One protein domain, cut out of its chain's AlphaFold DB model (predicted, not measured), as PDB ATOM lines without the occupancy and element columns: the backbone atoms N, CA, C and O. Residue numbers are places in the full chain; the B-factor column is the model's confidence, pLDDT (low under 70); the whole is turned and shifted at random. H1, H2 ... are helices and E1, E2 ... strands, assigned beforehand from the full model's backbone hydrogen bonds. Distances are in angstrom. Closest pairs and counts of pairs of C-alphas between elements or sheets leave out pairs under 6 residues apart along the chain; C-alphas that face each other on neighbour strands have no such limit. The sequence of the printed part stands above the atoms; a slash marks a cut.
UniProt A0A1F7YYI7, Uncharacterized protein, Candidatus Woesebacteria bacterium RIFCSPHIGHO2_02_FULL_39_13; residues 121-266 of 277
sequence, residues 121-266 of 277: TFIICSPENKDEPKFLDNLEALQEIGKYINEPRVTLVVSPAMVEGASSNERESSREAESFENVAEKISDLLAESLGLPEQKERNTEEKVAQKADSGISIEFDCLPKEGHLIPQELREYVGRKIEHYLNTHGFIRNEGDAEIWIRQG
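This is residues 121 to 266 of the 277 residues of an uncharacterized protein of Candidatus Woesebacteria bacterium RIFCSPHIGHO2_02_FULL_39_13 (UniProt A0A1F7YYI7). A slab of five strands is covered on one face by two long helices, H4 and H5, which pack on each other and run opposite ways, while the other face bears no named helix. H3 and the long link after it lie beyond one end of the strands, and the two short helices H1 and H2 lie at the other end. The printed part has 146 residues, with five named helices and five named strands in the order E1 H1 H2 E2 H3 H4 E3 E4 H5 E5, of mixed class, helices and strands. The mixed sheet runs E1 E5 E4 E2 E3, with E1 and E5 antiparallel, E5 and E4 parallel, E4 and E2 antiparallel, and E2 and E3 parallel. The whole is compact, with a radius of gyration of the C-alphas of 15.5 A, and elongated, spanning 50 by 29 by 28 A.

Begin at the first printed residue with edge strand E1, residues 121 to 124; beside it is its antiparallel neighbour E5, residues 259 to 265, where N 121 and O 263 are 2.9 A apart, within hydrogen-bond range. Next to E5 find E4, residues 217 to 223, parallel to it, with N 221 and O 262 at 2.8 A. Then comes E2, residues 153 to 158, antiparallel to E4, with N 155 and O 220 at 2.8 A. The other edge strand is E3, residues 204 to 209, parallel to E2, with N 156 and O 206 at 2.8 A. Look over this sheet for H4, residues 180 to 195, at a height over the sheet of 8.4 A; it lies over E2 and E3 and, only just, with 3 C-alphas, over E4. It runs slantwise to the strands, at 36 degrees to E2 on the local plane. On the same face, H5, residues 233 to 249, lies over E1 and E5 at a height over the sheet of 8.9 A; it runs along the strands, but only just, at 27 degrees to E5 on the local plane. H4, with residues 187 to 194 alone, touches H5; their closest C-alphas, of Ile 187 and Ile 243, are 6.4 A apart, and they run opposite ways at a tilt of 36 degrees, only just steep. H2, residues 145 to 148, only just touches H4, with 3 pairs of C-alphas within 8 A, the closest being Gly 146 and Leu 195 at 5.0 A. H1, residues 139 to 142, is close to H4 but not clearly touching, with C-alphas 142 and 195 at 6.3 A. H3, residues 160 to 168, only grazes the sheet, with its residues 160 to 163. Two strand-helix-strand units, parallel neighbour strands with helices between, are E2, H3 H4, E3 and E4, H5, E5; a split unit, E1, H1 H2, E2, has E5 and E4 between its strands; the three crossovers are right-handed. Every O i to N i+4 pair is within hydrogen-bond range in H3, H4 and H5, while H1 and H2 are too short for such a pair.

Find C-alpha 121 at (1.555, 5.099, 27.922), where E1 begins its 10.4 A. E2 covers 16.3 A, H3 12.6 A. From C-alpha 180 at (14.297, -3.678, 11.264), H4 runs 22.3 A. E3 covers 16.4 A, E4 19.6 A and H5 24.0 A. E5, 20.1 A long, ends at C-alpha 265, (-3.159, 9.188, 21.176).

The C-alphas farthest apart are those of Arg 171 and Gly 228, 52.2 A. The printed part has no cut. The links E1 to H1 and H3 to H4 are long. The mean pLDDT of the printed part is 78.7; look for values under 70 at residues 135 to 143, 164 to 178 and 199 to 203.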
ATOM      1  N   THR A 121       0.968   6.182  27.139       89.38
ATOM      2  CA  THR A 121       1.555   5.099  27.922       89.38
ATOM      3  C   THR A 121       2.996   4.942  27.477       89.38
ATOM      4  O   THR A 121       3.271   4.858  26.279       89.38
ATOM      5  N   PHE A 122       3.898   4.914  28.451       88.19
ATOM      6  CA  PHE A 122       5.328   4.776  28.236       88.19
ATOM      7  C   PHE A 122       5.844   3.537  28.966       88.19
ATOM      8  O   PHE A 122       5.477   3.301  30.119       88.19
ATOM      9  N   ILE A 123       6.664   2.737  28.290       88.50
ATOM     10  CA  ILE A 123       7.245   1.514  28.845       88.50
ATOM     11  C   ILE A 123       8.739   1.495  28.539       88.50
ATOM     12  O   ILE A 123       9.130   1.455  27.372       88.50
ATOM     13  N   ILE A 124       9.552   1.450  29.593       88.12
ATOM     14  CA  ILE A 124      10.952   1.031  29.512       88.12
ATOM     15  C   ILE A 124      10.958  -0.491  29.523       88.12
ATOM     16  O   ILE A 124      10.416  -1.115  30.440       88.12
ATOM     17  N   CYS A 125      11.512  -1.092  28.476       88.19
ATOM     18  CA  CYS A 125      11.504  -2.537  28.343       88.19
ATOM     19  C   CYS A 125      12.577  -3.167  29.231       88.19
ATOM     20  O   CYS A 125      13.727  -2.719  29.252       88.19
ATOM     21  N   SER A 126      12.212  -4.256  29.904       84.12
ATOM     22  CA  SER A 126      13.139  -5.053  30.707       84.12
ATOM     23  C   SER A 126      13.373  -6.427  30.068       84.12
ATOM     24  O   SER A 126      12.403  -7.099  29.701       84.12
ATOM     25  N   PRO A 127      14.630  -6.910  29.977       81.69
ATOM     26  CA  PRO A 127      14.961  -8.214  29.393       81.69
ATOM     27  C   PRO A 127      14.384  -9.396  30.186       81.69
ATOM     28  O   PRO A 127      14.302 -10.522  29.680       81.69
ATOM     29  N   GLU A 128      14.008  -9.163  31.445       78.00
ATOM     30  CA  GLU A 128      13.433 -10.173  32.331       78.00
ATOM     31  C   GLU A 128      11.937 -10.389  32.073       78.00
ATOM     32  O   GLU A 128      11.406 -11.462  32.371       78.00
ATOM     33  N   ASN A 129      11.261  -9.412  31.460       71.75
ATOM     34  CA  ASN A 129       9.823  -9.455  31.243       71.75
ATOM     35  C   ASN A 129       9.455 -10.251  29.979       71.75
ATOM     36  O   ASN A 129       9.139  -9.705  28.919       71.75
ATOM     37  N   LYS A 130       9.539 -11.579  30.092       70.75
ATOM     38  CA  LYS A 130       9.229 -12.531  29.010       70.75
ATOM     39  C   LYS A 130       7.836 -13.134  29.107       70.75
ATOM     40  O   LYS A 130       7.456 -13.913  28.233       70.75
ATOM     41  N   ASP A 131       7.096 -12.805  30.156       78.75
ATOM     42  CA  ASP A 131       5.755 -13.332  30.342       78.75
ATOM     43  C   ASP A 131       4.830 -12.774  29.261       78.75
ATOM     44  O   ASP A 131       4.901 -11.604  28.883       78.75
ATOM     45  N   GLU A 132       3.972 -13.637  28.724       80.06
ATOM     46  CA  GLU A 132       2.924 -13.180  27.824       80.06
ATOM     47  C   GLU A 132       1.959 -12.292  28.628       80.06
ATOM     48  O   GLU A 132       1.499 -12.704  29.705       80.06
ATOM     49  N   PRO A 133       1.657 -11.068  28.161       81.50
ATOM     50  CA  PRO A 133       0.765 -10.179  28.884       81.50
ATOM     51  C   PRO A 133      -0.595 -10.845  29.074       81.50
ATOM     52  O   PRO A 133      -1.197 -11.367  28.134       81.50
ATOM     53  N   LYS A 134      -1.086 -10.835  30.318       74.00
ATOM     54  CA  LYS A 134      -2.367 -11.460  30.649       74.00
ATOM     55  C   LYS A 134      -3.487 -10.804  29.850       74.00
ATOM     56  O   LYS A 134      -3.581  -9.581  29.779       74.00
ATOM     57  N   PHE A 135      -4.336 -11.650  29.278       64.94
ATOM     58  CA  PHE A 135      -5.500 -11.243  28.506       64.94
ATOM     59  C   PHE A 135      -6.408 -10.328  29.339       64.94
ATOM     60  O   PHE A 135      -6.756 -10.664  30.471       64.94
ATOM     61  N   LEU A 136      -6.813  -9.187  28.777       66.06
ATOM     62  CA  LEU A 136      -7.897  -8.387  29.341       66.06
ATOM     63  C   LEU A 136      -9.218  -9.130  29.091       66.06
ATOM     64  O   LEU A 136      -9.513  -9.480  27.947       66.06
ATOM     65  N   ASP A 137     -10.033  -9.323  30.132       58.31
ATOM     66  CA  ASP A 137     -11.287 -10.105  30.104       58.31
ATOM     67  C   ASP A 137     -12.394  -9.538  29.168       58.31
ATOM     68  O   ASP A 137     -13.525 -10.010  29.194       58.31
ATOM     69  N   ASN A 138     -12.092  -8.555  28.305       60.47
ATOM     70  CA  ASN A 138     -13.031  -7.880  27.395       60.47
ATOM     71  C   ASN A 138     -12.472  -7.649  25.972       60.47
ATOM     72  O   ASN A 138     -12.824  -6.662  25.324       60.47
ATOM     73  N   LEU A 139     -11.602  -8.528  25.458       59.38
ATOM     74  CA  LEU A 139     -10.927  -8.312  24.167       59.38
ATOM     75  C   LEU A 139     -11.893  -8.061  22.985       59.38
ATOM     76  O   LEU A 139     -11.601  -7.226  22.138       59.38
ATOM     77  N   GLU A 140     -13.075  -8.688  22.964       58.41
ATOM     78  CA  GLU A 140     -14.103  -8.452  21.930       58.41
ATOM     79  C   GLU A 140     -14.656  -7.013  21.944       58.41
ATOM     80  O   GLU A 140     -14.934  -6.446  20.890       58.41
ATOM     81  N   ALA A 141     -14.773  -6.381  23.120       56.59
ATOM     82  CA  ALA A 141     -15.169  -4.974  23.231       56.59
ATOM     83  C   ALA A 141     -14.030  -4.018  22.826       56.59
ATOM     84  O   ALA A 141     -14.284  -2.894  22.395       56.59
ATOM     85  N   LEU A 142     -12.780  -4.474  22.948       58.78
ATOM     86  CA  LEU A 142     -11.569  -3.714  22.634       58.78
ATOM     87  C   LEU A 142     -11.197  -3.809  21.145       58.78
ATOM     88  O   LEU A 142     -10.719  -2.830  20.585       58.78
ATOM     89  N   GLN A 143     -11.521  -4.913  20.465       59.69
ATOM     90  CA  GLN A 143     -11.354  -5.075  19.011       59.69
ATOM     91  C   GLN A 143     -12.233  -4.121  18.180       59.69
ATOM     92  O   GLN A 143     -11.947  -3.854  17.015       59.69
ATOM     93  N   GLU A 144     -13.295  -3.555  18.755       70.12
ATOM     94  CA  GLU A 144     -14.098  -2.533  18.076       70.12
ATOM     95  C   GLU A 144     -13.427  -1.148  18.091       70.12
ATOM     96  O   GLU A 144     -13.736  -0.311  17.237       70.12
ATOM     97  N   ILE A 145     -12.479  -0.896  19.007       79.25
ATOM     98  CA  ILE A 145     -11.875   0.434  19.168       79.25
ATOM     99  C   ILE A 145     -11.092   0.861  17.924       79.25
ATOM    100  O   ILE A 145     -11.122   2.029  17.529       79.25
ATOM    101  N   GLY A 146     -10.479  -0.096  17.224       79.31
ATOM    102  CA  GLY A 146      -9.715   0.143  16.010       79.31
ATOM    103  C   GLY A 146     -10.535   0.742  14.869       79.31
ATOM    104  O   GLY A 146      -9.986   1.448  14.016       79.31
ATOM    105  N   LYS A 147     -11.866   0.579  14.863       83.44
ATOM    106  CA  LYS A 147     -12.770   1.245  13.900       83.44
ATOM    107  C   LYS A 147     -12.828   2.763  14.102       83.44
ATOM    108  O   LYS A 147     -13.182   3.499  13.172       83.44
ATOM    109  N   TYR A 148     -12.432   3.237  15.278       85.56
ATOM    110  CA  TYR A 148     -12.433   4.645  15.657       85.56
ATOM    111  C   TYR A 148     -11.055   5.313  15.552       85.56
ATOM    112  O   TYR A 148     -10.980   6.518  15.735       85.56
ATOM    113  N   ILE A 149      -9.990   4.589  15.195       86.12
ATOM    114  CA  ILE A 149      -8.629   5.144  15.068       86.12
ATOM    115  C   ILE A 149      -8.339   5.570  13.625       86.12
ATOM    116  O   ILE A 149      -8.134   4.709  12.784       86.12
ATOM    117  N   ASN A 150      -8.322   6.852  13.275       78.56
ATOM    118  CA  ASN A 150      -8.240   7.248  11.859       78.56
ATOM    119  C   ASN A 150      -6.837   7.101  11.248       78.56
ATOM    120  O   ASN A 150      -6.733   6.659  10.108       78.56
ATOM    121  N   GLU A 151      -5.787   7.421  12.003       81.06
ATOM    122  CA  GLU A 151      -4.420   7.570  11.480       81.06
ATOM    123  C   GLU A 151      -3.410   6.833  12.371       81.06
ATOM    124  O   GLU A 151      -2.679   7.469  13.125       81.06
ATOM    125  N   PRO A 152      -3.403   5.487  12.374       86.31
ATOM    126  CA  PRO A 152      -2.394   4.736  13.108       86.31
ATOM    127  C   PRO A 152      -1.036   4.868  12.406       86.31
ATOM    128  O   PRO A 152      -0.896   4.544  11.223       86.31
ATOM    129  N   ARG A 153      -0.025   5.306  13.152       88.88
ATOM    130  CA  ARG A 153       1.357   5.424  12.693       88.88
ATOM    131  C   ARG A 153       2.276   4.690  13.652       88.88
ATOM    132  O   ARG A 153       2.176   4.866  14.861       88.88
ATOM    133  N   VAL A 154       3.179   3.894  13.097       90.00
ATOM    134  CA  VAL A 154       4.237   3.213  13.845       90.00
ATOM    135  C   VAL A 154       5.564   3.758  13.353       90.00
ATOM    136  O   VAL A 154       5.892   3.611  12.180       90.00
ATOM    137  N   THR A 155       6.328   4.390  14.235       90.94
ATOM    138  CA  THR A 155       7.710   4.776  13.954       90.94
ATOM    139  C   THR A 155       8.633   3.877  14.760       90.94
ATOM    140  O   THR A 155       8.557   3.849  15.984       90.94
ATOM    141  N   LEU A 156       9.511   3.155  14.073       91.69
ATOM    142  CA  LEU A 156      10.623   2.435  14.674       91.69
ATOM    143  C   LEU A 156      11.884   3.283  14.515       91.69
ATOM    144  O   LEU A 156      12.299   3.583  13.394       91.69
ATOM    145  N   VAL A 157      12.505   3.657  15.629       91.06
ATOM    146  CA  VAL A 157      13.816   4.299  15.637       91.06
ATOM    147  C   VAL A 157      14.857   3.328  16.163       91.06
ATOM    148  O   VAL A 157      14.691   2.753  17.233       91.06
ATOM    149  N   VAL A 158      15.943   3.161  15.415       90.62
ATOM    150  CA  VAL A 158      17.020   2.224  15.751       90.62
ATOM    151  C   VAL A 158      18.326   2.985  15.941       90.62
ATOM    152  O   VAL A 158      18.686   3.836  15.123       90.62
ATOM    153  N   SER A 159      19.047   2.687  17.021       87.69
ATOM    154  CA  SER A 159      20.370   3.260  17.284       87.69
ATOM    155  C   SER A 159      21.445   2.707  16.334       87.69
ATOM    156  O   SER A 159      21.328   1.577  15.844       87.69
ATOM    157  N   PRO A 160      22.565   3.429  16.130       82.12
ATOM    158  CA  PRO A 160      23.688   2.913  15.344       82.12
ATOM    159  C   PRO A 160      24.237   1.580  15.873       82.12
ATOM    160  O   PRO A 160      24.562   0.691  15.090       82.12
ATOM    161  N   ALA A 161      24.291   1.412  17.200       80.50
ATOM    162  CA  ALA A 161      24.841   0.220  17.844       80.50
ATOM    163  C   ALA A 161      24.067  -1.058  17.472       80.50
ATOM    164  O   ALA A 161      24.665  -2.120  17.291       80.50
ATOM    165  N   MET A 162      22.746  -0.948  17.302       79.12
ATOM    166  CA  MET A 162      21.893  -2.068  16.899       79.12
ATOM    167  C   MET A 162      22.094  -2.457  15.427       79.12
ATOM    168  O   MET A 162      22.050  -3.641  15.093       79.12
ATOM    169  N   VAL A 163      22.402  -1.491  14.558       74.25
ATOM    170  CA  VAL A 163      22.703  -1.738  13.137       74.25
ATOM    171  C   VAL A 163      24.105  -2.336  12.958       74.25
ATOM    172  O   VAL A 163      24.291  -3.315  12.232       74.25
ATOM    173  N   GLU A 164      25.107  -1.801  13.657       62.31
ATOM    174  CA  GLU A 164      26.487  -2.305  13.609       62.31
ATOM    175  C   GLU A 164      26.598  -3.729  14.184       62.31
ATOM    176  O   GLU A 164      27.292  -4.585  13.623       62.31
ATOM    177  N   GLY A 165      25.846  -4.027  15.248       55.81
ATOM    178  CA  GLY A 165      25.741  -5.370  15.825       55.81
ATOM    179  C   GLY A 165      25.104  -6.406  14.886       55.81
ATOM    180  O   GLY A 165      25.469  -7.580  14.939       55.81
ATOM    181  N   ALA A 166      24.200  -5.987  13.993       53.50
ATOM    182  CA  ALA A 166      23.602  -6.864  12.983       53.50
ATOM    183  C   ALA A 166      24.579  -7.200  11.840       53.50
ATOM    184  O   ALA A 166      24.562  -8.313  11.316       53.50
ATOM    185  N   SER A 167      25.470  -6.270  11.481       47.44
ATOM    186  CA  SER A 167      26.445  -6.460  10.391       47.44
ATOM    187  C   SER A 167      27.703  -7.254  10.782       47.44
ATOM    188  O   SER A 167      28.408  -7.749   9.906       47.44
ATOM    189  N   SER A 168      27.982  -7.410  12.081       42.69
ATOM    190  CA  SER A 168      29.202  -8.052  12.599       42.69
ATOM    191  C   SER A 168      29.039  -9.525  13.012       42.69
ATOM    192  O   SER A 168      30.038 -10.218  13.222       42.69
ATOM    193  N   ASN A 169      27.812 -10.054  13.068       43.88
ATOM    194  CA  ASN A 169      27.544 -11.449  13.433       43.88
ATOM    195  C   ASN A 169      27.595 -12.399  12.220       43.88
ATOM    196  O   ASN A 169      26.586 -12.936  11.774       43.88
ATOM    197  N   GLU A 170      28.802 -12.688  11.723       41.25
ATOM    198  CA  GLU A 170      29.047 -13.744  10.718       41.25
ATOM    199  C   GLU A 170      28.978 -15.184  11.275       41.25
ATOM    200  O   GLU A 170      29.259 -16.150  10.561       41.25
ATOM    201  N   ARG A 171      28.611 -15.397  12.544       39.19
ATOM    202  CA  ARG A 171      28.520 -16.745  13.124       39.19
ATOM    203  C   ARG A 171      27.417 -16.847  14.167       39.19
ATOM    204  O   ARG A 171      27.686 -16.627  15.333       39.19
ATOM    205  N   GLU A 172      26.224 -17.249  13.732       35.03
ATOM    206  CA  GLU A 172      25.452 -18.357  14.324       35.03
ATOM    207  C   GLU A 172      24.131 -18.585  13.556       35.03
ATOM    208  O   GLU A 172      23.222 -17.769  13.552       35.03
ATOM    209  N   SER A 173      24.087 -19.721  12.851       31.89
ATOM    210  CA  SER A 173      22.922 -20.508  12.404       31.89
ATOM    211  C   SER A 173      21.536 -19.845  12.263       31.89
ATOM    212  O   SER A 173      20.821 -19.665  13.243       31.89
ATOM    213  N   SER A 174      21.084 -19.706  11.010       33.75
ATOM    214  CA  SER A 174      19.730 -20.059  10.524       33.75
ATOM    215  C   SER A 174      18.491 -19.616  11.328       33.75
ATOM    216  O   SER A 174      17.465 -20.296  11.287       33.75
ATOM    217  N   ARG A 175      18.547 -18.480  12.016       39.00
ATOM    218  CA  ARG A 175      17.380 -17.615  12.207       39.00
ATOM    219  C   ARG A 175      17.631 -16.417  11.313       39.00
ATOM    220  O   ARG A 175      18.674 -15.785  11.435       39.00
ATOM    221  N   GLU A 176      16.761 -16.220  10.330       41.97
ATOM    222  CA  GLU A 176      16.809 -15.059   9.446       41.97
ATOM    223  C   GLU A 176      16.955 -13.822  10.333       41.97
ATOM    224  O   GLU A 176      16.142 -13.614  11.229       41.97
ATOM    225  N   ALA A 177      18.048 -13.074  10.170       49.59
ATOM    226  CA  ALA A 177      18.173 -11.780  10.815       49.59
ATOM    227  C   ALA A 177      17.028 -10.930  10.257       49.59
ATOM    228  O   ALA A 177      17.085 -10.513   9.100       49.59
ATOM    229  N   GLU A 178      15.946 -10.787  11.022       61.25
ATOM    230  CA  GLU A 178      14.830  -9.933  10.640       61.25
ATOM    231  C   GLU A 178      15.392  -8.530  10.411       61.25
ATOM    232  O   GLU A 178      16.069  -7.976  11.281       61.25
ATOM    233  N   SER A 179      15.171  -7.968   9.219       71.25
ATOM    234  CA  SER A 179      15.444  -6.549   9.004       71.25
ATOM    235  C   SER A 179      14.593  -5.734   9.980       71.25
ATOM    236  O   SER A 179      13.488  -6.142  10.343       71.25
ATOM    237  N   PHE A 180      15.081  -4.571  10.407       76.44
ATOM    238  CA  PHE A 180      14.297  -3.678  11.264       76.44
ATOM    239  C   PHE A 180      12.989  -3.224  10.585       76.44
ATOM    240  O   PHE A 180      11.982  -3.054  11.264       76.44
ATOM    241  N   GLU A 181      12.957  -3.167   9.252       72.50
ATOM    242  CA  GLU A 181      11.730  -2.996   8.465       72.50
ATOM    243  C   GLU A 181      10.692  -4.090   8.777       72.50
ATOM    244  O   GLU A 181       9.553  -3.778   9.125       72.50
ATOM    245  N   ASN A 182      11.102  -5.367   8.792       80.19
ATOM    246  CA  ASN A 182      10.219  -6.472   9.180       80.19
ATOM    247  C   ASN A 182       9.759  -6.335  10.640       80.19
ATOM    248  O   ASN A 182       8.625  -6.681  10.958       80.19
ATOM    249  N   VAL A 183      10.606  -5.817  11.535       84.75
ATOM    250  CA  VAL A 183      10.239  -5.574  12.941       84.75
ATOM    251  C   VAL A 183       9.134  -4.521  13.041       84.75
ATOM    252  O   VAL A 183       8.136  -4.750  13.726       84.75
ATOM    253  N   ALA A 184       9.266  -3.396  12.332       84.81
ATOM    254  CA  ALA A 184       8.249  -2.347  12.299       84.81
ATOM    255  C   ALA A 184       6.909  -2.870  11.752       84.81
ATOM    256  O   ALA A 184       5.851  -2.577  12.319       84.81
ATOM    257  N   GLU A 185       6.947  -3.694  10.700       86.19
ATOM    258  CA  GLU A 185       5.763  -4.364  10.155       86.19
ATOM    259  C   GLU A 185       5.124  -5.323  11.168       86.19
ATOM    260  O   GLU A 185       3.917  -5.254  11.407       86.19
ATOM    261  N   LYS A 186       5.917  -6.167  11.839       88.44
ATOM    262  CA  LYS A 186       5.417  -7.108  12.857       88.44
ATOM    263  C   LYS A 186       4.780  -6.399  14.043       88.44
ATOM    264  O   LYS A 186       3.726  -6.823  14.515       88.44
ATOM    265  N   ILE A 187       5.372  -5.300  14.501       90.00
ATOM    266  CA  ILE A 187       4.792  -4.453  15.549       90.00
ATOM    267  C   ILE A 187       3.467  -3.847  15.076       90.00
ATOM    268  O   ILE A 187       2.481  -3.867  15.814       90.00
ATOM    269  N   SER A 188       3.417  -3.347  13.839       88.19
ATOM    270  CA  SER A 188       2.195  -2.811  13.227       88.19
ATOM    271  C   SER A 188       1.079  -3.858  13.139       88.19
ATOM    272  O   SER A 188      -0.083  -3.551  13.415       88.19
ATOM    273  N   ASP A 189       1.415  -5.109  12.823       87.00
ATOM    274  CA  ASP A 189       0.469  -6.227  12.821       87.00
ATOM    275  C   ASP A 189      -0.023  -6.585  14.226       87.00
ATOM    276  O   ASP A 189      -1.230  -6.722  14.430       87.00
ATOM    277  N   LEU A 190       0.876  -6.655  15.213       88.25
ATOM    278  CA  LEU A 190       0.514  -6.889  16.616       88.25
ATOM    279  C   LEU A 190      -0.428  -5.807  17.149       88.25
ATOM    280  O   LEU A 190      -1.405  -6.112  17.842       88.25
ATOM    281  N   LEU A 191      -0.153  -4.545  16.816       87.44
ATOM    282  CA  LEU A 191      -1.004  -3.401  17.135       87.44
ATOM    283  C   LEU A 191      -2.378  -3.545  16.492       87.44
ATOM    284  O   LEU A 191      -3.401  -3.372  17.154       87.44
ATOM    285  N   ALA A 192      -2.411  -3.894  15.211       85.25
ATOM    286  CA  ALA A 192      -3.654  -4.032  14.484       85.25
ATOM    287  C   ALA A 192      -4.525  -5.174  14.986       85.25
ATOM    288  O   ALA A 192      -5.730  -4.981  15.130       85.25
ATOM    289  N   GLU A 193      -3.935  -6.325  15.291       85.62
ATOM    290  CA  GLU A 193      -4.649  -7.445  15.893       85.62
ATOM    291  C   GLU A 193      -5.193  -7.060  17.275       85.62
ATOM    292  O   GLU A 193      -6.364  -7.289  17.581       85.62
ATOM    293  N   SER A 194      -4.358  -6.423  18.099       84.69
ATOM    294  CA  SER A 194      -4.702  -6.105  19.488       84.69
ATOM    295  C   SER A 194      -5.747  -4.997  19.610       84.69
ATOM    296  O   SER A 194      -6.545  -5.017  20.544       84.69
ATOM    297  N   LEU A 195      -5.765  -4.050  18.668       84.12
ATOM    298  CA  LEU A 195      -6.722  -2.941  18.628       84.12
ATOM    299  C   LEU A 195      -7.903  -3.196  17.675       84.12
ATOM    300  O   LEU A 195      -8.831  -2.391  17.637       84.12
ATOM    301  N   GLY A 196      -7.875  -4.267  16.875       83.00
ATOM    302  CA  GLY A 196      -8.855  -4.525  15.815       83.00
ATOM    303  C   GLY A 196      -8.866  -3.448  14.722       83.00
ATOM    304  O   GLY A 196      -9.923  -2.975  14.292       83.00
ATOM    305  N   LEU A 197      -7.682  -3.009  14.278       82.81
ATOM    306  CA  LEU A 197      -7.571  -2.047  13.180       82.81
ATOM    307  C   LEU A 197      -8.077  -2.683  11.868       82.81
ATOM    308  O   LEU A 197      -7.672  -3.797  11.536       82.81
ATOM    309  N   PRO A 198      -8.921  -1.988  11.080       72.81
ATOM    310  CA  PRO A 198      -9.362  -2.483   9.779       72.81
ATOM    311  C   PRO A 198      -8.177  -2.793   8.854       72.81
ATOM    312  O   PRO A 198      -7.278  -1.963   8.723       72.81
ATOM    313  N   GLU A 199      -8.222  -3.927   8.144       66.88
ATOM    314  CA  GLU A 199      -7.200  -4.333   7.156       66.88
ATOM    315  C   GLU A 199      -6.929  -3.264   6.078       66.88
ATOM    316  O   GLU A 199      -5.845  -3.227   5.511       66.88
ATOM    317  N   GLN A 200      -7.898  -2.380   5.803       55.81
ATOM    318  CA  GLN A 200      -7.824  -1.348   4.759       55.81
ATOM    319  C   GLN A 200      -7.224  -0.006   5.202       55.81
ATOM    320  O   GLN A 200      -7.121   0.895   4.370       55.81
ATOM    321  N   LYS A 201      -6.883   0.192   6.481       59.56
ATOM    322  CA  LYS A 201      -6.194   1.433   6.865       59.56
ATOM    323  C   LYS A 201      -4.761   1.364   6.360       59.56
ATOM    324  O   LYS A 201      -4.049   0.430   6.713       59.56
ATOM    325  N   GLU A 202      -4.357   2.348   5.558       58.16
ATOM    326  CA  GLU A 202      -2.949   2.597   5.252       58.16
ATOM    327  C   GLU A 202      -2.239   2.844   6.587       58.16
ATOM    328  O   GLU A 202      -2.387   3.896   7.209       58.16
ATOM    329  N   ARG A 203      -1.567   1.811   7.098       67.31
ATOM    330  CA  ARG A 203      -0.751   1.924   8.302       67.31
ATOM    331  C   ARG A 203       0.556   2.551   7.865       67.31
ATOM    332  O   ARG A 203       1.263   1.987   7.034       67.31
ATOM    333  N   ASN A 204       0.865   3.712   8.421       76.69
ATOM    334  CA  ASN A 204       2.120   4.383   8.124       76.69
ATOM    335  C   ASN A 204       3.193   3.807   9.044       76.69
ATOM    336  O   ASN A 204       3.305   4.211  10.201       76.69
ATOM    337  N   THR A 205       3.931   2.819   8.545       83.00
ATOM    338  CA  THR A 205       5.135   2.296   9.194       83.00
ATOM    339  C   THR A 205       6.346   3.060   8.684       83.00
ATOM    340  O   THR A 205       6.589   3.128   7.480       83.00
ATOM    341  N   GLU A 206       7.113   3.645   9.596       86.81
ATOM    342  CA  GLU A 206       8.357   4.336   9.281       86.81
ATOM    343  C   GLU A 206       9.508   3.721  10.069       86.81
ATOM    344  O   GLU A 206       9.441   3.621  11.291       86.81
ATOM    345  N   GLU A 207      10.594   3.387   9.378       85.81
ATOM    346  CA  GLU A 207      11.871   3.069  10.008       85.81
ATOM    347  C   GLU A 207      12.800   4.283   9.919       85.81
ATOM    348  O   GLU A 207      12.944   4.912   8.865       85.81
ATOM    349  N   LYS A 208      13.449   4.627  11.032       88.06
ATOM    350  CA  LYS A 208      14.466   5.675  11.091       88.06
ATOM    351  C   LYS A 208      15.700   5.152  11.801       88.06
ATOM    352  O   LYS A 208      15.665   4.840  12.986       88.06
ATOM    353  N   VAL A 209      16.828   5.147  11.103       86.69
ATOM    354  CA  VAL A 209      18.123   4.924  11.747       86.69
ATOM    355  C   VAL A 209      18.586   6.247  12.340       86.69
ATOM    356  O   VAL A 209      18.850   7.214  11.617       86.69
ATOM    357  N   ALA A 210      18.653   6.306  13.665       87.50
ATOM    358  CA  ALA A 210      19.195   7.458  14.355       87.50
ATOM    359  C   ALA A 210      20.710   7.501  14.172       87.50
ATOM    360  O   ALA A 210      21.393   6.482  14.153       87.50
ATOM    361  N   GLN A 211      21.252   8.708  14.082       87.19
ATOM    362  CA  GLN A 211      22.693   8.910  14.139       87.19
ATOM    363  C   GLN A 211      23.224   8.723  15.567       87.19
ATOM    364  O   GLN A 211      24.394   8.398  15.752       87.19
ATOM    365  N   LYS A 212      22.344   8.920  16.553       85.44
ATOM    366  CA  LYS A 212      22.535   8.653  17.976       85.44
ATOM    367  C   LYS A 212      21.156   8.525  18.629       85.44
ATOM    368  O   LYS A 212      20.264   9.318  18.328       85.44
ATOM    369  N   ALA A 213      21.019   7.544  19.503       85.38
ATOM    370  CA  ALA A 213      19.916   7.381  20.439       85.38
ATOM    371  C   ALA A 213      20.504   6.804  21.735       85.38
ATOM    372  O   ALA A 213      21.561   6.157  21.681       85.38
ATOM    373  N   ASP A 214      19.870   7.092  22.867       83.31
ATOM    374  CA  ASP A 214      20.264   6.514  24.154       83.31
ATOM    375  C   ASP A 214      19.713   5.093  24.299       83.31
ATOM    376  O   ASP A 214      20.459   4.191  24.683       83.31
ATOM    377  N   SER A 215      18.466   4.869  23.872       85.81
ATOM    378  CA  SER A 215      17.903   3.530  23.712       85.81
ATOM    379  C   SER A 215      18.467   2.827  22.471       85.81
ATOM    380  O   SER A 215      18.852   3.445  21.472       85.81
ATOM    381  N   GLY A 216      18.514   1.496  22.511       87.12
ATOM    382  CA  GLY A 216      18.839   0.670  21.351       87.12
ATOM    383  C   GLY A 216      17.750   0.740  20.278       87.12
ATOM    384  O   GLY A 216      18.071   0.869  19.088       87.12
ATOM    385  N   ILE A 217      16.488   0.669  20.711       90.19
ATOM    386  CA  ILE A 217      15.265   0.719  19.902       90.19
ATOM    387  C   ILE A 217      14.220   1.608  20.593       90.19
ATOM    388  O   ILE A 217      13.884   1.377  21.747       90.19
ATOM    389  N   SER A 218      13.605   2.532  19.859       92.25
ATOM    390  CA  SER A 218      12.397   3.231  20.306       92.25
ATOM    391  C   SER A 218      11.239   2.964  19.354       92.25
ATOM    392  O   SER A 218      11.376   3.088  18.134       92.25
ATOM    393  N   ILE A 219      10.100   2.559  19.909       93.19
ATOM    394  CA  ILE A 219       8.867   2.296  19.167       93.19
ATOM    395  C   ILE A 219       7.846   3.347  19.549       93.19
ATOM    396  O   ILE A 219       7.442   3.439  20.704       93.19
ATOM    397  N   GLU A 220       7.361   4.081  18.560       92.75
ATOM    398  CA  GLU A 220       6.311   5.072  18.741       92.75
ATOM    399  C   GLU A 220       5.068   4.652  17.971       92.75
ATOM    400  O   GLU A 220       5.083   4.570  16.743       92.75
ATOM    401  N   PHE A 221       3.982   4.401  18.694       91.75
ATOM    402  CA  PHE A 221       2.651   4.284  18.128       91.75
ATOM    403  C   PHE A 221       1.874   5.572  18.384       91.75
ATOM    404  O   PHE A 221       1.451   5.832  19.511       91.75
ATOM    405  N   ASP A 222       1.657   6.335  17.317       90.38
ATOM    406  CA  ASP A 222       0.839   7.543  17.323       90.38
ATOM    407  C   ASP A 222      -0.487   7.255  16.648       90.38
ATOM    408  O   ASP A 222      -0.540   6.640  15.579       90.38
ATOM    409  N   CYS A 223      -1.578   7.708  17.251       88.25
ATOM    410  CA  CYS A 223      -2.887   7.484  16.671       88.25
ATOM    411  C   CYS A 223      -3.866   8.618  16.958       88.25
ATOM    412  O   CYS A 223      -3.868   9.208  18.032       88.25
ATOM    413  N   LEU A 224      -4.760   8.891  16.009       87.94
ATOM    414  CA  LEU A 224      -5.836   9.864  16.191       87.94
ATOM    415  C   LEU A 224      -7.190   9.152  16.366       87.94
ATOM    416  O   LEU A 224      -7.805   8.760  15.362       87.94
ATOM    417  N   PRO A 225      -7.671   8.945  17.607       86.25
ATOM    418  CA  PRO A 225      -9.001   8.399  17.847       86.25
ATOM    419  C   PRO A 225     -10.097   9.415  17.482       86.25
ATOM    420  O   PRO A 225      -9.914  10.628  17.588       86.25
ATOM    421  N   LYS A 226     -11.271   8.924  17.071       85.75
ATOM    422  CA  LYS A 226     -12.488   9.739  16.933       85.75
ATOM    423  C   LYS A 226     -12.914  10.276  18.301       85.75
ATOM    424  O   LYS A 226     -12.705   9.630  19.326       85.75
ATOM    425  N   GLU A 227     -13.557  11.440  18.296       82.38
ATOM    426  CA  GLU A 227     -14.052  12.097  19.508       82.38
ATOM    427  C   GLU A 227     -14.874  11.133  20.382       82.38
ATOM    428  O   GLU A 227     -15.760  10.435  19.888       82.38
ATOM    429  N   GLY A 228     -14.546  11.064  21.678       80.00
ATOM    430  CA  GLY A 228     -15.199  10.175  22.647       80.00
ATOM    431  C   GLY A 228     -14.752   8.705  22.621       80.00
ATOM    432  O   GLY A 228     -15.250   7.922  23.425       80.00
ATOM    433  N   HIS A 229     -13.814   8.324  21.749       84.94
ATOM    434  CA  HIS A 229     -13.353   6.940  21.569       84.94
ATOM    435  C   HIS A 229     -11.855   6.763  21.867       84.94
ATOM    436  O   HIS A 229     -11.124   6.150  21.090       84.94
ATOM    437  N   LEU A 230     -11.401   7.320  22.991       86.69
ATOM    438  CA  LEU A 230     -10.027   7.162  23.475       86.69
ATOM    439  C   LEU A 230      -9.713   5.692  23.786       86.69
ATOM    440  O   LEU A 230     -10.546   4.987  24.353       86.69
ATOM    441  N   ILE A 231      -8.490   5.262  23.476       87.31
ATOM    442  CA  ILE A 231      -7.917   3.987  23.912       87.31
ATOM    443  C   ILE A 231      -7.707   4.056  25.431       87.31
ATOM    444  O   ILE A 231      -6.934   4.911  25.875       87.31
ATOM    445  N   PRO A 232      -8.367   3.200  26.235       86.12
ATOM    446  CA  PRO A 232      -8.160   3.157  27.682       86.12
ATOM    447  C   PRO A 232      -6.709   2.831  28.040       86.12
ATOM    448  O   PRO A 232      -6.042   2.096  27.308       86.12
ATOM    449  N   GLN A 233      -6.236   3.342  29.178       86.06
ATOM    450  CA  GLN A 233      -4.861   3.132  29.638       86.06
ATOM    451  C   GLN A 233      -4.519   1.644  29.754       86.06
ATOM    452  O   GLN A 233      -3.467   1.233  29.280       86.06
ATOM    453  N   GLU A 234      -5.420   0.818  30.283       85.44
ATOM    454  CA  GLU A 234      -5.186  -0.618  30.458       85.44
ATOM    455  C   GLU A 234      -4.959  -1.326  29.115       85.44
ATOM    456  O   GLU A 234      -4.152  -2.250  29.015       85.44
ATOM    457  N   LEU A 235      -5.647  -0.876  28.059       86.19
ATOM    458  CA  LEU A 235      -5.444  -1.402  26.711       86.19
ATOM    459  C   LEU A 235      -4.127  -0.898  26.110       86.19
ATOM    460  O   LEU A 235      -3.423  -1.683  25.476       86.19
ATOM    461  N   ARG A 236      -3.768   0.375  26.317       89.44
ATOM    462  CA  ARG A 236      -2.457   0.897  25.898       89.44
ATOM    463  C   ARG A 236      -1.324   0.125  26.578       89.44
ATOM    464  O   ARG A 236      -0.422  -0.347  25.898       89.44
ATOM    465  N   GLU A 237      -1.410  -0.091  27.887       88.31
ATOM    466  CA  GLU A 237      -0.448  -0.891  28.652       88.31
ATOM    467  C   GLU A 237      -0.372  -2.329  28.140       88.31
ATOM    468  O   GLU A 237       0.720  -2.830  27.888       88.31
ATOM    469  N   TYR A 238      -1.513  -2.983  27.916       88.06
ATOM    470  CA  TYR A 238      -1.555  -4.335  27.359       88.06
ATOM    471  C   TYR A 238      -0.858  -4.431  25.995       88.06
ATOM    472  O   TYR A 238      -0.044  -5.328  25.767       88.06
ATOM    473  N   VAL A 239      -1.142  -3.488  25.095       89.56
ATOM    474  CA  VAL A 239      -0.508  -3.405  23.774       89.56
ATOM    475  C   VAL A 239       0.996  -3.165  23.900       89.56
ATOM    476  O   VAL A 239       1.781  -3.856  23.254       89.56
ATOM    477  N   GLY A 240       1.412  -2.237  24.763       92.06
ATOM    478  CA  GLY A 240       2.825  -1.964  25.001       92.06
ATOM    479  C   GLY A 240       3.559  -3.189  25.548       92.06
ATOM    480  O   GLY A 240       4.625  -3.542  25.053       92.06
ATOM    481  N   ARG A 241       2.951  -3.927  26.483       91.00
ATOM    482  CA  ARG A 241       3.513  -5.186  27.002       91.00
ATOM    483  C   ARG A 241       3.560  -6.297  25.951       91.00
ATOM    484  O   ARG A 241       4.469  -7.120  25.990       91.00
ATOM    485  N   LYS A 242       2.637  -6.326  24.982       90.75
ATOM    486  CA  LYS A 242       2.728  -7.245  23.831       90.75
ATOM    487  C   LYS A 242       3.930  -6.935  22.946       90.75
ATOM    488  O   LYS A 242       4.613  -7.858  22.507       90.75
ATOM    489  N   ILE A 243       4.183  -5.654  22.692       92.56
ATOM    490  CA  ILE A 243       5.347  -5.207  21.922       92.56
ATOM    491  C   ILE A 243       6.638  -5.545  22.681       92.56
ATOM    492  O   ILE A 243       7.539  -6.146  22.102       92.56
ATOM    493  N   GLU A 244       6.708  -5.256  23.984       92.88
ATOM    494  CA  GLU A 244       7.844  -5.633  24.839       92.88
ATOM    495  C   GLU A 244       8.097  -7.150  24.802       92.88
ATOM    496  O   GLU A 244       9.222  -7.591  24.568       92.88
ATOM    497  N   HIS A 245       7.044  -7.962  24.951       91.19
ATOM    498  CA  HIS A 245       7.132  -9.418  24.853       91.19
ATOM    499  C   HIS A 245       7.687  -9.874  23.494       91.19
ATOM    500  O   HIS A 245       8.564 -10.742  23.441       91.19
ATOM    501  N   TYR A 246       7.218  -9.282  22.389       90.88
ATOM    502  CA  TYR A 246       7.749  -9.559  21.051       90.88
ATOM    503  C   TYR A 246       9.250  -9.260  20.979       90.88
ATOM    504  O   TYR A 246      10.037 -10.135  20.608       90.88
ATOM    505  N   LEU A 247       9.664  -8.064  21.400       90.19
ATOM    506  CA  LEU A 247      11.068  -7.661  21.374       90.19
ATOM    507  C   LEU A 247      11.958  -8.592  22.213       90.19
ATOM    508  O   LEU A 247      13.029  -9.009  21.765       90.19
ATOM    509  N   ASN A 248      11.493  -8.972  23.404       88.50
ATOM    510  CA  ASN A 248      12.205  -9.866  24.315       88.50
ATOM    511  C   ASN A 248      12.341 -11.292  23.763       88.50
ATOM    512  O   ASN A 248      13.409 -11.904  23.856       88.50
ATOM    513  N   THR A 249      11.276 -11.840  23.176       86.69
ATOM    514  CA  THR A 249      11.278 -13.209  22.625       86.69
ATOM    515  C   THR A 249      12.118 -13.341  21.357       86.69
ATOM    516  O   THR A 249      12.669 -14.417  21.102       86.69
ATOM    517  N   HIS A 250      12.285 -12.247  20.613       85.69
ATOM    518  CA  HIS A 250      13.105 -12.188  19.400       85.69
ATOM    519  C   HIS A 250      14.531 -11.668  19.664       85.69
ATOM    520  O   HIS A 250      15.351 -11.624  18.753       85.69
ATOM    521  N   GLY A 251      14.876 -11.368  20.924       81.38
ATOM    522  CA  GLY A 251      16.248 -11.058  21.346       81.38
ATOM    523  C   GLY A 251      16.725  -9.647  20.993       81.38
ATOM    524  O   GLY A 251      17.934  -9.416  20.910       81.38
ATOM    525  N   PHE A 252      15.793  -8.714  20.789       84.00
ATOM    526  CA  PHE A 252      16.099  -7.313  20.501       84.00
ATOM    527  C   PHE A 252      16.514  -6.517  21.745       84.00
ATOM    528  O   PHE A 252      17.239  -5.536  21.617       84.00
ATOM    529  N   ILE A 253      16.105  -6.961  22.935       83.75
ATOM    530  CA  ILE A 253      16.427  -6.339  24.228       83.75
ATOM    531  C   ILE A 253      17.450  -7.220  24.948       83.75
ATOM    532  O   ILE A 253      17.223  -8.422  25.124       83.75
ATOM    533  N   ARG A 254      18.586  -6.648  25.360       79.94
ATOM    534  CA  ARG A 254      19.648  -7.369  26.086       79.94
ATOM    535  C   ARG A 254      19.778  -6.890  27.529       79.94
ATOM    536  O   ARG A 254      20.040  -7.710  28.404       79.94
ATOM    537  N   ASN A 255      19.560  -5.603  27.763       77.75
ATOM    538  CA  ASN A 255      19.573  -4.932  29.056       77.75
ATOM    539  C   ASN A 255      18.299  -4.097  29.237       77.75
ATOM    540  O   ASN A 255      17.591  -3.798  28.276       77.75
ATOM    541  N   GLU A 256      18.004  -3.731  30.479       74.62
ATOM    542  CA  GLU A 256      16.942  -2.769  30.779       74.62
ATOM    543  C   GLU A 256      17.272  -1.409  30.152       74.62
ATOM    544  O   GLU A 256      18.429  -0.988  30.168       74.62
ATOM    545  N   GLY A 257      16.275  -0.762  29.547       71.81
ATOM    546  CA  GLY A 257      16.471   0.501  28.825       71.81
ATOM    547  C   GLY A 257      16.999   0.353  27.394       71.81
ATOM    548  O   GLY A 257      17.026   1.333  26.653       71.81
ATOM    549  N   ASP A 258      17.341  -0.863  26.943       84.00
ATOM    550  CA  ASP A 258      17.733  -1.094  25.545       84.00
ATOM    551  C   ASP A 258      16.583  -0.812  24.569       84.00
ATOM    552  O   ASP A 258      16.832  -0.533  23.395       84.00
ATOM    553  N   ALA A 259      15.332  -0.907  25.025       89.56
ATOM    554  CA  ALA A 259      14.189  -0.506  24.228       89.56
ATOM    555  C   ALA A 259      13.148   0.260  25.035       89.56
ATOM    556  O   ALA A 259      12.907  -0.020  26.211       89.56
ATOM    557  N   GLU A 260      12.476   1.175  24.357       91.75
ATOM    558  CA  GLU A 260      11.375   1.952  24.899       91.75
ATOM    559  C   GLU A 260      10.170   1.940  23.954       91.75
ATOM    560  O   GLU A 260      10.296   1.812  22.732       91.75
ATOM    561  N   ILE A 261       8.978   2.040  24.538       92.56
ATOM    562  CA  ILE A 261       7.715   1.999  23.806       92.56
ATOM    563  C   ILE A 261       6.856   3.179  24.238       92.56
ATOM    564  O   ILE A 261       6.516   3.328  25.412       92.56
ATOM    565  N   TRP A 262       6.450   3.965  23.251       92.69
ATOM    566  CA  TRP A 262       5.523   5.075  23.369       92.69
ATOM    567  C   TRP A 262       4.216   4.732  22.671       92.69
ATOM    568  O   TRP A 262       4.191   4.441  21.478       92.69
ATOM    569  N   ILE A 263       3.109   4.809  23.402       92.19
ATOM    570  CA  ILE A 263       1.756   4.697  22.854       92.19
ATOM    571  C   ILE A 263       1.065   6.022  23.136       92.19
ATOM    572  O   ILE A 263       0.725   6.325  24.281       92.19
ATOM    573  N   ARG A 264       0.892   6.826  22.091       91.56
ATOM    574  CA  ARG A 264       0.367   8.188  22.163       91.56
ATOM    575  C   ARG A 264      -0.915   8.273  21.348       91.56
ATOM    576  O   ARG A 264      -1.029   7.697  20.263       91.56
ATOM    577  N   GLN A 265      -1.902   8.980  21.880       88.69
ATOM    578  CA  GLN A 265      -3.159   9.188  21.176       88.69
ATOM    579  C   GLN A 265      -3.575  10.652  21.170       88.69
ATOM    580  O   GLN A 265      -3.296  11.400  22.101       88.69
ATOM    581  N   GLY A 266      -4.292  11.037  20.122       85.94
ATOM    582  CA  GLY A 266      -4.649  12.424  19.874       85.94
ATOM    583  C   GLY A 266      -3.520  13.183  19.188       85.94
ATOM    584  O   GLY A 266      -2.627  12.594  18.583       85.94
TER     585      GLY A 266